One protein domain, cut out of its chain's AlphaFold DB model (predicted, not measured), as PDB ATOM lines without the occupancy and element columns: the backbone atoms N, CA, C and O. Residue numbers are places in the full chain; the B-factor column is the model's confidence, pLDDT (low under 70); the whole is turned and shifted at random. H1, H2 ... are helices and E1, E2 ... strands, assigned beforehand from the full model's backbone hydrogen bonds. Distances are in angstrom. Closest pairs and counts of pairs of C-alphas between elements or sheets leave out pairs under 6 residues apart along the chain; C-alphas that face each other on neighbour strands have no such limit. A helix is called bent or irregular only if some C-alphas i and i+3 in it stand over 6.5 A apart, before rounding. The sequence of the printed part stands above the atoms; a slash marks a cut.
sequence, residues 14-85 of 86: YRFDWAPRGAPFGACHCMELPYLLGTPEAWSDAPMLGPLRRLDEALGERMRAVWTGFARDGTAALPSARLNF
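What this domain is: This is residues 14 to 85 of the 86 residues of the protein "COesterase domain-containing protein" of Mycolicibacterium sediminis (UniProt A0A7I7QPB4). The long helix H3, kinked near residue 71, passes by E2 of a small parallel sheet, E1 beside E2; short H1 packs on H3, and H2 lies beyond H1, with the long loop of residues 44 to 56 leading from it to H3. The printed part has 72 residues with three named helices and two named strands in the order E1 H1 H2 H3 E2; the 36 residues in named elements are mostly helix, and E1, H1 H2 H3, E2 make a strand-helix-strand unit, two parallel neighbour strands with helices between. It is only just compact, close to loose, radius of gyration of the C-alphas 12.9 A, spans 38 by 22 by 18 A.

Where its parts are: Find E1, residues 14 to 16, from C-alpha 14 at (14.311, -18.792, -10.657). E2, residues 82 to 85, ends at (14.751, -16.227, -3.595). H3, residues 57 to 77, spans 21.4 A and is irregular: C-alphas 72 and 75 are 9.3 A apart. H1 is residues 33 to 36, H2 40 to 43.

How they stand to each other: E1 and E2 are parallel at 18 degrees; N 15 and O 83 are 2.9 A apart, within hydrogen-bond range. H3 comes closest to E2 at C-alphas Leu 59 and Phe 85, 7.1 A. H1 touches H3's residues 59 to 64 alone, closest C-alphas Tyr 35 and Gly 60, 4.5 A. H2 is close but not clearly touching H1, closest C-alphas Pro 34 and Trp 43, 6.4 A. H3 has 14 of 17 O i to N i+4 pairs within range; H1 and H2 are too short for one.

The domain as a whole: C-alphas Pro 51 and Ala 76 are farthest apart, 38.5 A. The links E1 to H1 and H2 to H3 are long. The printed part has no cut; no printed residue is under 70 in pLDDT.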
ATOM      1  N   TYR A  14      14.303 -19.127 -12.073       97.62
ATOM      2  CA  TYR A  14      14.311 -18.792 -10.657       97.62
ATOM      3  C   TYR A  14      13.354 -19.700  -9.889       97.62
ATOM      4  O   TYR A  14      12.416 -20.253 -10.465       97.62
ATOM      5  N   ARG A  15      13.617 -19.849  -8.593       97.75
ATOM      6  CA  ARG A  15      12.688 -20.406  -7.615       97.75
ATOM      7  C   ARG A  15      12.458 -19.371  -6.520       97.75
ATOM      8  O   ARG A  15      13.391 -18.661  -6.147       97.75
ATOM      9  N   PHE A  16      11.218 -19.262  -6.066       97.50
ATOM     10  CA  PHE A  16      10.822 -18.393  -4.970       97.50
ATOM     11  C   PHE A  16      10.274 -19.277  -3.846       97.50
ATOM     12  O   PHE A  16       9.203 -19.858  -3.988       97.50
ATOM     13  N   ASP A  17      11.047 -19.423  -2.773       95.50
ATOM     14  CA  ASP A  17      10.765 -20.282  -1.619       95.50
ATOM     15  C   ASP A  17      10.430 -19.477  -0.353       95.50
ATOM     16  O   ASP A  17      10.118 -20.071   0.682       95.50
ATOM     17  N   TRP A  18      10.502 -18.140  -0.402       95.31
ATOM     18  CA  TRP A  18      10.193 -17.316   0.765       95.31
ATOM     19  C   TRP A  18       8.728 -17.488   1.169       95.31
ATOM     20  O   TRP A  18       7.814 -17.409   0.344       95.31
ATOM     21  N   ALA A  19       8.512 -17.685   2.465       93.38
ATOM     22  CA  ALA A  19       7.193 -17.824   3.051       93.38
ATOM     23  C   ALA A  19       7.092 -16.980   4.330       93.38
ATOM     24  O   ALA A  19       7.975 -17.070   5.193       93.38
ATOM     25  N   PRO A  20       6.001 -16.219   4.522       89.38
ATOM     26  CA  PRO A  20       5.785 -15.518   5.774       89.38
ATOM     27  C   PRO A  20       5.595 -16.523   6.912       89.38
ATOM     28  O   PRO A  20       4.889 -17.530   6.787       89.38
ATOM     29  N   ARG A  21       6.181 -16.228   8.075       87.12
ATOM     30  CA  ARG A  21       6.004 -17.065   9.266       87.12
ATOM     31  C   ARG A  21       4.523 -17.129   9.653       87.12
ATOM     32  O   ARG A  21       3.899 -16.103   9.908       87.12
ATOM     33  N   GLY A  22       3.987 -18.344   9.754       83.31
ATOM     34  CA  GLY A  22       2.586 -18.576  10.120       83.31
ATOM     35  C   GLY A  22       1.588 -18.335   8.984       83.31
ATOM     36  O   GLY A  22       0.388 -18.308   9.244       83.31
ATOM     37  N   ALA A  23       2.052 -18.161   7.742       83.12
ATOM     38  CA  ALA A  23       1.166 -18.139   6.588       83.12
ATOM     39  C   ALA A  23       0.636 -19.554   6.288       83.12
ATOM     40  O   ALA A  23       1.411 -20.514   6.298       83.12
ATOM     41  N   PRO A  24      -0.663 -19.704   5.980       78.88
ATOM     42  CA  PRO A  24      -1.289 -21.015   5.800       78.88
ATOM     43  C   PRO A  24      -0.848 -21.748   4.523       78.88
ATOM     44  O   PRO A  24      -1.070 -22.951   4.413       78.88
ATOM     45  N   PHE A  25      -0.238 -21.044   3.563       85.44
ATOM     46  CA  PHE A  25       0.013 -21.566   2.213       85.44
ATOM     47  C   PHE A  25       1.491 -21.569   1.793       85.44
ATOM     48  O   PHE A  25       1.790 -21.891   0.645       85.44
ATOM     49  N   GLY A  26       2.421 -21.231   2.696       90.62
ATOM     50  CA  GLY A  26       3.851 -21.159   2.371       90.62
ATOM     51  C   GLY A  26       4.153 -20.153   1.248       90.62
ATOM     52  O   GLY A  26       3.488 -19.125   1.151       90.62
ATOM     53  N   ALA A  27       5.132 -20.467   0.394       94.12
ATOM     54  CA  ALA A  27       5.447 -19.725  -0.831       94.12
ATOM     55  C   ALA A  27       4.399 -20.014  -1.928       94.12
ATOM     56  O   ALA A  27       4.655 -20.740  -2.889       94.12
ATOM     57  N   CYS A  28       3.172 -19.528  -1.736       94.19
ATOM     58  CA  CYS A  28       2.059 -19.831  -2.633       94.19
ATOM     59  C   CYS A  28       2.137 -19.075  -3.971       94.19
ATOM     60  O   CYS A  28       3.016 -18.245  -4.201       94.19
ATOM     61  N   HIS A  29       1.181 -19.350  -4.864       93.69
ATOM     62  CA  HIS A  29       1.063 -18.643  -6.140       93.69
ATOM     63  C   HIS A  29       1.005 -17.119  -5.928       93.69
ATOM     64  O   HIS A  29       0.305 -16.656  -5.027       93.69
ATOM     65  N   CYS A  30       1.734 -16.371  -6.764       93.31
ATOM     66  CA  CYS A  30       1.878 -14.911  -6.731       93.31
ATOM     67  C   CYS A  30       2.640 -14.321  -5.531       93.31
ATOM     68  O   CYS A  30       2.694 -13.095  -5.411       93.31
ATOM     69  N   MET A  31       3.239 -15.135  -4.651       94.69
ATOM     70  CA  MET A  31       3.963 -14.634  -3.473       94.69
ATOM     71  C   MET A  31       5.128 -13.697  -3.826       94.69
ATOM     72  O   MET A  31       5.503 -12.839  -3.031       94.69
ATOM     73  N   GLU A  32       5.695 -13.834  -5.017       96.00
ATOM     74  CA  GLU A  32       6.803 -13.022  -5.505       96.00
ATOM     75  C   GLU A  32       6.365 -11.643  -6.027       96.00
ATOM     76  O   GLU A  32       7.183 -10.729  -6.132       96.00
ATOM     77  N   LEU A  33       5.078 -11.451  -6.347       96.38
ATOM     78  CA  LEU A  33       4.595 -10.197  -6.938       96.38
ATOM     79  C   LEU A  33       4.775  -8.970  -6.024       96.38
ATOM     80  O   LEU A  33       5.270  -7.964  -6.531       96.38
ATOM     81  N   PRO A  34       4.488  -9.021  -4.704       95.25
ATOM     82  CA  PRO A  34       4.759  -7.912  -3.784       95.25
ATOM     83  C   PRO A  34       6.233  -7.509  -3.699       95.25
ATOM     84  O   PRO A  34       6.552  -6.382  -3.333       95.25
ATOM     85  N   TYR A  35       7.144  -8.424  -4.035       96.44
ATOM     86  CA  TYR A  35       8.579  -8.153  -4.034       96.44
ATOM     87  C   TYR A  35       9.030  -7.401  -5.291       96.44
ATOM     88  O   TYR A  35      10.033  -6.679  -5.252       96.44
ATOM     89  N   LEU A  36       8.279  -7.537  -6.387       95.88
ATOM     90  CA  LEU A  36       8.629  -7.004  -7.700       95.88
ATOM     91  C   LEU A  36       7.795  -5.782  -8.116       95.88
ATOM     92  O   LEU A  36       8.318  -4.910  -8.810       95.88
ATOM     93  N   LEU A  37       6.520  -5.720  -7.728       95.31
ATOM     94  CA  LEU A  37       5.528  -4.798  -8.280       95.31
ATOM     95  C   LEU A  37       4.799  -4.011  -7.186       95.31
ATOM     96  O   LEU A  37       4.330  -4.579  -6.204       95.31
ATOM     97  N   GLY A  38       4.602  -2.714  -7.425       91.38
ATOM     98  CA  GLY A  38       3.833  -1.838  -6.538       91.38
ATOM     99  C   GLY A  38       4.579  -1.437  -5.264       91.38
ATOM    100  O   GLY A  38       5.797  -1.579  -5.161       91.38
ATOM    101  N   THR A  39       3.832  -0.888  -4.309       90.69
ATOM    102  CA  THR A  39       4.326  -0.541  -2.969       90.69
ATOM    103  C   THR A  39       3.827  -1.567  -1.946       90.69
ATOM    104  O   THR A  39       2.847  -2.264  -2.231       90.69
ATOM    105  N   PRO A  40       4.438  -1.677  -0.752       88.25
ATOM    106  CA  PRO A  40       3.935  -2.561   0.303       88.25
ATOM    107  C   PRO A  40       2.449  -2.339   0.628       88.25
ATOM    108  O   PRO A  40       1.708  -3.294   0.854       88.25
ATOM    109  N   GLU A  41       1.985  -1.090   0.574       91.12
ATOM    110  CA  GLU A  41       0.605  -0.701   0.870       91.12
ATOM    111  C   GLU A  41      -0.384  -1.281  -0.146       91.12
ATOM    112  O   GLU A  41      -1.463  -1.725   0.246       91.12
ATOM    113  N   ALA A  42      -0.006  -1.366  -1.428       94.56
ATOM    114  CA  ALA A  42      -0.838  -1.966  -2.475       94.56
ATOM    115  C   ALA A  42      -1.120  -3.464  -2.246       94.56
ATOM    116  O   ALA A  42      -2.068  -4.006  -2.813       94.56
ATOM    117  N   TRP A  43      -0.326  -4.126  -1.399       93.06
ATOM    118  CA  TRP A  43      -0.475  -5.538  -1.043       93.06
ATOM    119  C   TRP A  43      -0.936  -5.757   0.400       93.06
ATOM    120  O   TRP A  43      -1.034  -6.904   0.836       93.06
ATOM    121  N   SER A  44      -1.241  -4.691   1.142       90.06
ATOM    122  CA  SER A  44      -1.604  -4.760   2.565       90.06
ATOM    123  C   SER A  44      -2.785  -5.702   2.841       90.06
ATOM    124  O   SER A  44      -2.760  -6.447   3.824       90.06
ATOM    125  N   ASP A  45      -3.742  -5.782   1.913       91.19
ATOM    126  CA  ASP A  45      -4.918  -6.650   2.007       91.19
ATOM    127  C   ASP A  45      -4.695  -8.086   1.504       91.19
ATOM    128  O   ASP A  45      -5.526  -8.955   1.778       91.19
ATOM    129  N   ALA A  46      -3.538  -8.415   0.918       91.44
ATOM    130  CA  ALA A  46      -3.238  -9.747   0.386       91.44
ATOM    131  C   ALA A  46      -3.091 -10.821   1.494       91.44
ATOM    132  O   ALA A  46      -2.080 -10.843   2.209       91.44
ATOM    133  N   PRO A  47      -4.034 -11.781   1.630       89.19
ATOM    134  CA  PRO A  47      -4.018 -12.764   2.722       89.19
ATOM    135  C   PRO A  47      -2.802 -13.693   2.713       89.19
ATOM    136  O   PRO A  47      -2.408 -14.213   3.757       89.19
ATOM    137  N   MET A  48      -2.187 -13.876   1.541       91.44
ATOM    138  CA  MET A  48      -0.988 -14.695   1.378       91.44
ATOM    139  C   MET A  48       0.188 -14.214   2.239       91.44
ATOM    140  O   MET A  48       0.980 -15.039   2.676       91.44
ATOM    141  N   LEU A  49       0.254 -12.924   2.590       91.00
ATOM    142  CA  LEU A  49       1.324 -12.355   3.422       91.00
ATOM    143  C   LEU A  49       1.244 -12.748   4.910       91.00
ATOM    144  O   LEU A  49       2.073 -12.329   5.721       91.00
ATOM    145  N   GLY A  50       0.248 -13.553   5.289       89.56
ATOM    146  CA  GLY A  50       0.048 -13.993   6.662       89.56
ATOM    147  C   GLY A  50      -0.405 -12.859   7.594       89.56
ATOM    148  O   GLY A  50      -0.683 -11.742   7.159       89.56
ATOM    149  N   PRO A  51      -0.513 -13.126   8.903       88.00
ATOM    150  CA  PRO A  51      -1.075 -12.167   9.856       88.00
ATOM    151  C   PRO A  51      -0.200 -10.921  10.054       88.00
ATOM    152  O   PRO A  51      -0.722  -9.862  10.379       88.00
ATOM    153  N   LEU A  52       1.118 -11.035   9.851       88.00
ATOM    154  CA  LEU A  52       2.056  -9.930  10.068       88.00
ATOM    155  C   LEU A  52       2.155  -8.966   8.883       88.00
ATOM    156  O   LEU A  52       2.697  -7.880   9.064       88.00
ATOM    157  N   ARG A  53       1.687  -9.363   7.689       87.25
ATOM    158  CA  ARG A  53       1.715  -8.550   6.457       87.25
ATOM    159  C   ARG A  53       3.071  -7.878   6.184       87.25
ATOM    160  O   ARG A  53       3.132  -6.789   5.624       87.25
ATOM    161  N   ARG A  54       4.166  -8.527   6.593       88.12
ATOM    162  CA  ARG A  54       5.521  -7.973   6.527       88.12
ATOM    163  C   ARG A  54       6.324  -8.667   5.441       88.12
ATOM    164  O   ARG A  54       6.484  -9.886   5.472       88.12
ATOM    165  N   LEU A  55       6.854  -7.862   4.531       91.06
ATOM    166  CA  LEU A  55       7.787  -8.294   3.499       91.06
ATOM    167  C   LEU A  55       9.229  -8.215   4.012       91.06
ATOM    168  O   LEU A  55       9.552  -7.439   4.913       91.06
ATOM    169  N   ASP A  56      10.096  -9.026   3.414       93.38
ATOM    170  CA  ASP A  56      11.546  -8.907   3.574       93.38
ATOM    171  C   ASP A  56      12.073  -7.866   2.574       93.38
ATOM    172  O   ASP A  56      12.137  -8.107   1.366       93.38
ATOM    173  N   GLU A  57      12.430  -6.684   3.074       93.56
ATOM    174  CA  GLU A  57      12.912  -5.571   2.250       93.56
ATOM    175  C   GLU A  57      14.173  -5.937   1.463       93.56
ATOM    176  O   GLU A  57      14.244  -5.670   0.262       93.56
ATOM    177  N   ALA A  58      15.126  -6.624   2.099       96.19
ATOM    178  CA  ALA A  58      16.377  -7.018   1.466       96.19
ATOM    179  C   ALA A  58      16.135  -8.049   0.357       96.19
ATOM    180  O   ALA A  58      16.793  -8.018  -0.684       96.19
ATOM    181  N   LEU A  59      15.185  -8.969   0.548       96.75
ATOM    182  CA  LEU A  59      14.761  -9.882  -0.511       96.75
ATOM    183  C   LEU A  59      14.140  -9.123  -1.691       96.75
ATOM    184  O   LEU A  59      14.469  -9.413  -2.843       96.75
ATOM    185  N   GLY A  60      13.305  -8.119  -1.414       96.62
ATOM    186  CA  GLY A  60      12.697  -7.271  -2.442       96.62
ATOM    187  C   GLY A  60      13.730  -6.481  -3.236       96.62
ATOM    188  O   GLY A  60      13.682  -6.453  -4.464       96.62
ATOM    189  N   GLU A  61      14.706  -5.883  -2.557       97.06
ATOM    190  CA  GLU A  61      15.818  -5.181  -3.201       97.06
ATOM    191  C   GLU A  61      16.621  -6.105  -4.116       97.06
ATOM    192  O   GLU A  61      16.844  -5.772  -5.283       97.06
ATOM    193  N   ARG A  62      16.990  -7.300  -3.629       97.69
ATOM    194  CA  ARG A  62      17.692  -8.305  -4.443       97.69
ATOM    195  C   ARG A  62      16.880  -8.701  -5.674       97.69
ATOM    196  O   ARG A  62      17.431  -8.766  -6.771       97.69
ATOM    197  N   MET A  63      15.581  -8.949  -5.512       98.00
ATOM    198  CA  MET A  63      14.710  -9.348  -6.618       98.00
ATOM    199  C   MET A  63      14.594  -8.235  -7.667       98.00
ATOM    200  O   MET A  63      14.824  -8.477  -8.853       98.00
ATOM    201  N   ARG A  64      14.346  -6.987  -7.255       98.00
ATOM    202  CA  ARG A  64      14.274  -5.848  -8.184       98.00
ATOM    203  C   ARG A  64      15.608  -5.575  -8.880       98.00
ATOM    204  O   ARG A  64      15.610  -5.266 -10.072       98.00
ATOM    205  N   ALA A  65      16.741  -5.742  -8.198       98.12
ATOM    206  CA  ALA A  65      18.062  -5.622  -8.819       98.12
ATOM    207  C   ALA A  65      18.270  -6.678  -9.920       98.12
ATOM    208  O   ALA A  65      18.707  -6.346 -11.022       98.12
ATOM    209  N   VAL A  66      17.886  -7.932  -9.664       98.44
ATOM    210  CA  VAL A  66      17.969  -9.018 -10.653       98.44
ATOM    211  C   VAL A  66      17.074  -8.748 -11.866       98.44
ATOM    212  O   VAL A  66      17.534  -8.866 -13.002       98.44
ATOM    213  N   TRP A  67      15.815  -8.355 -11.651       98.38
ATOM    214  CA  TRP A  67      14.880  -8.085 -12.750       98.38
ATOM    215  C   TRP A  67      15.283  -6.865 -13.580       98.38
ATOM    216  O   TRP A  67      15.226  -6.915 -14.807       98.38
ATOM    217  N   THR A  68      15.729  -5.780 -12.942       98.44
ATOM    218  CA  THR A  68      16.184  -4.577 -13.663       98.44
ATOM    219  C   THR A  68      17.510  -4.804 -14.389       98.44
ATOM    220  O   THR A  68      17.683  -4.309 -15.500       98.44
ATOM    221  N   GLY A  69      18.429  -5.594 -13.819       98.50
ATOM    222  CA  GLY A  69      19.633  -6.067 -14.507       98.50
ATOM    223  C   GLY A  69      19.293  -6.890 -15.748       98.50
ATOM    224  O   GLY A  69      19.795  -6.610 -16.834       98.50
ATOM    225  N   PHE A  70      18.366  -7.842 -15.619       98.31
ATOM    226  CA  PHE A  70      17.887  -8.624 -16.755       98.31
ATOM    227  C   PHE A  70      17.238  -7.757 -17.839       98.31
ATOM    228  O   PHE A  70      17.507  -7.954 -19.020       98.31
ATOM    229  N   ALA A  71      16.408  -6.784 -17.457       98.38
ATOM    230  CA  ALA A  71      15.776  -5.880 -18.412       98.38
ATOM    231  C   ALA A  71      16.801  -5.046 -19.203       98.38
ATOM    232  O   ALA A  71      16.568  -4.750 -20.372       98.38
ATOM    233  N   ARG A  72      17.933  -4.687 -18.581       98.50
ATOM    234  CA  ARG A  72      18.997  -3.892 -19.208       98.50
ATOM    235  C   ARG A  72      19.904  -4.725 -20.116       98.50
ATOM    236  O   ARG A  72      20.118  -4.351 -21.263       98.50
ATOM    237  N   ASP A  73      20.412  -5.850 -19.614       98.38
ATOM    238  CA  ASP A  73      21.539  -6.569 -20.235       98.38
ATOM    239  C   ASP A  73      21.210  -8.044 -20.567       98.38
ATOM    240  O   ASP A  73      22.056  -8.847 -20.993       98.38
ATOM    241  N   GLY A  74      19.948  -8.441 -20.383       97.94
ATOM    242  CA  GLY A  74      19.484  -9.814 -20.543       97.94
ATOM    243  C   GLY A  74      20.138 -10.763 -19.538       97.94
ATOM    244  O   GLY A  74      20.508 -10.395 -18.426       97.94
ATOM    245  N   THR A  75      20.328 -12.024 -19.933       97.19
ATOM    246  CA  THR A  75      20.884 -13.047 -19.028       97.19
ATOM    247  C   THR A  75      22.337 -12.803 -18.613       97.19
ATOM    248  O   THR A  75      22.822 -13.512 -17.741       97.19
ATOM    249  N   ALA A  76      23.053 -11.868 -19.249       97.19
ATOM    250  CA  ALA A  76      24.451 -11.575 -18.925       97.19
ATOM    251  C   ALA A  76      24.605 -10.806 -17.602       97.19
ATOM    252  O   ALA A  76      25.635 -10.936 -16.954       97.19
ATOM    253  N   ALA A  77      23.578 -10.059 -17.182       98.00
ATOM    254  CA  ALA A  77      23.556  -9.383 -15.882       98.00
ATOM    255  C   ALA A  77      23.109 -10.287 -14.725       98.00
ATOM    256  O   ALA A  77      23.091  -9.854 -13.573       98.00
ATOM    257  N   LEU A  78      22.709 -11.532 -15.003       97.94
ATOM    258  CA  LEU A  78      22.267 -12.443 -13.956       97.94
ATOM    259  C   LEU A  78      23.479 -13.037 -13.223       97.94
ATOM    260  O   LEU A  78      24.417 -13.490 -13.878       97.94
ATOM    261  N   PRO A  79      23.446 -13.134 -11.883       96.06
ATOM    262  CA  PRO A  79      24.544 -13.721 -11.111       96.06
ATOM    263  C   PRO A  79      24.700 -15.232 -11.352       96.06
ATOM    264  O   PRO A  79      25.742 -15.812 -11.055       96.06
ATOM    265  N   SER A  80      23.664 -15.891 -11.878       96.69
ATOM    266  CA  SER A  80      23.677 -17.302 -12.256       96.69
ATOM    267  C   SER A  80      22.539 -17.614 -13.238       96.69
ATOM    268  O   SER A  80      21.579 -16.857 -13.380       96.69
ATOM    269  N   ALA A  81      22.601 -18.780 -13.892       94.94
ATOM    270  CA  ALA A  81      21.501 -19.282 -14.726       94.94
ATOM    271  C   ALA A  81      20.333 -19.888 -13.915       94.94
ATOM    272  O   ALA A  81      19.279 -20.175 -14.486       94.94
ATOM    273  N   ARG A  82      20.525 -20.124 -12.607       97.25
ATOM    274  CA  ARG A  82      19.510 -20.635 -11.674       97.25
ATOM    275  C   ARG A  82      19.527 -19.807 -10.396       97.25
ATOM    276  O   ARG A  82      20.472 -19.894  -9.617       97.25
ATOM    277  N   LEU A  83      18.478 -19.029 -10.200       98.06
ATOM    278  CA  LEU A  83      18.333 -18.094  -9.094       98.06
ATOM    279  C   LEU A  83      17.445 -18.700  -8.009       98.06
ATOM    280  O   LEU A  83      16.525 -19.463  -8.313       98.06
ATOM    281  N   ASN A  84      17.696 -18.331  -6.758       97.81
ATOM    282  CA  ASN A  84      16.834 -18.691  -5.644       97.81
ATOM    283  C   ASN A  84      16.538 -17.463  -4.785       97.81
ATOM    284  O   ASN A  84      17.455 -16.724  -4.425       97.81
ATOM    285  N   PHE A  85      15.268 -17.285  -4.451       97.44
ATOM    286  CA  PHE A  85      14.751 -16.227  -3.595       97.44
ATOM    287  C   PHE A  85      14.063 -16.900  -2.411       97.44
ATOM    288  O   PHE A  85      13.020 -17.517  -2.590       97.44
TER     289      PHE A  85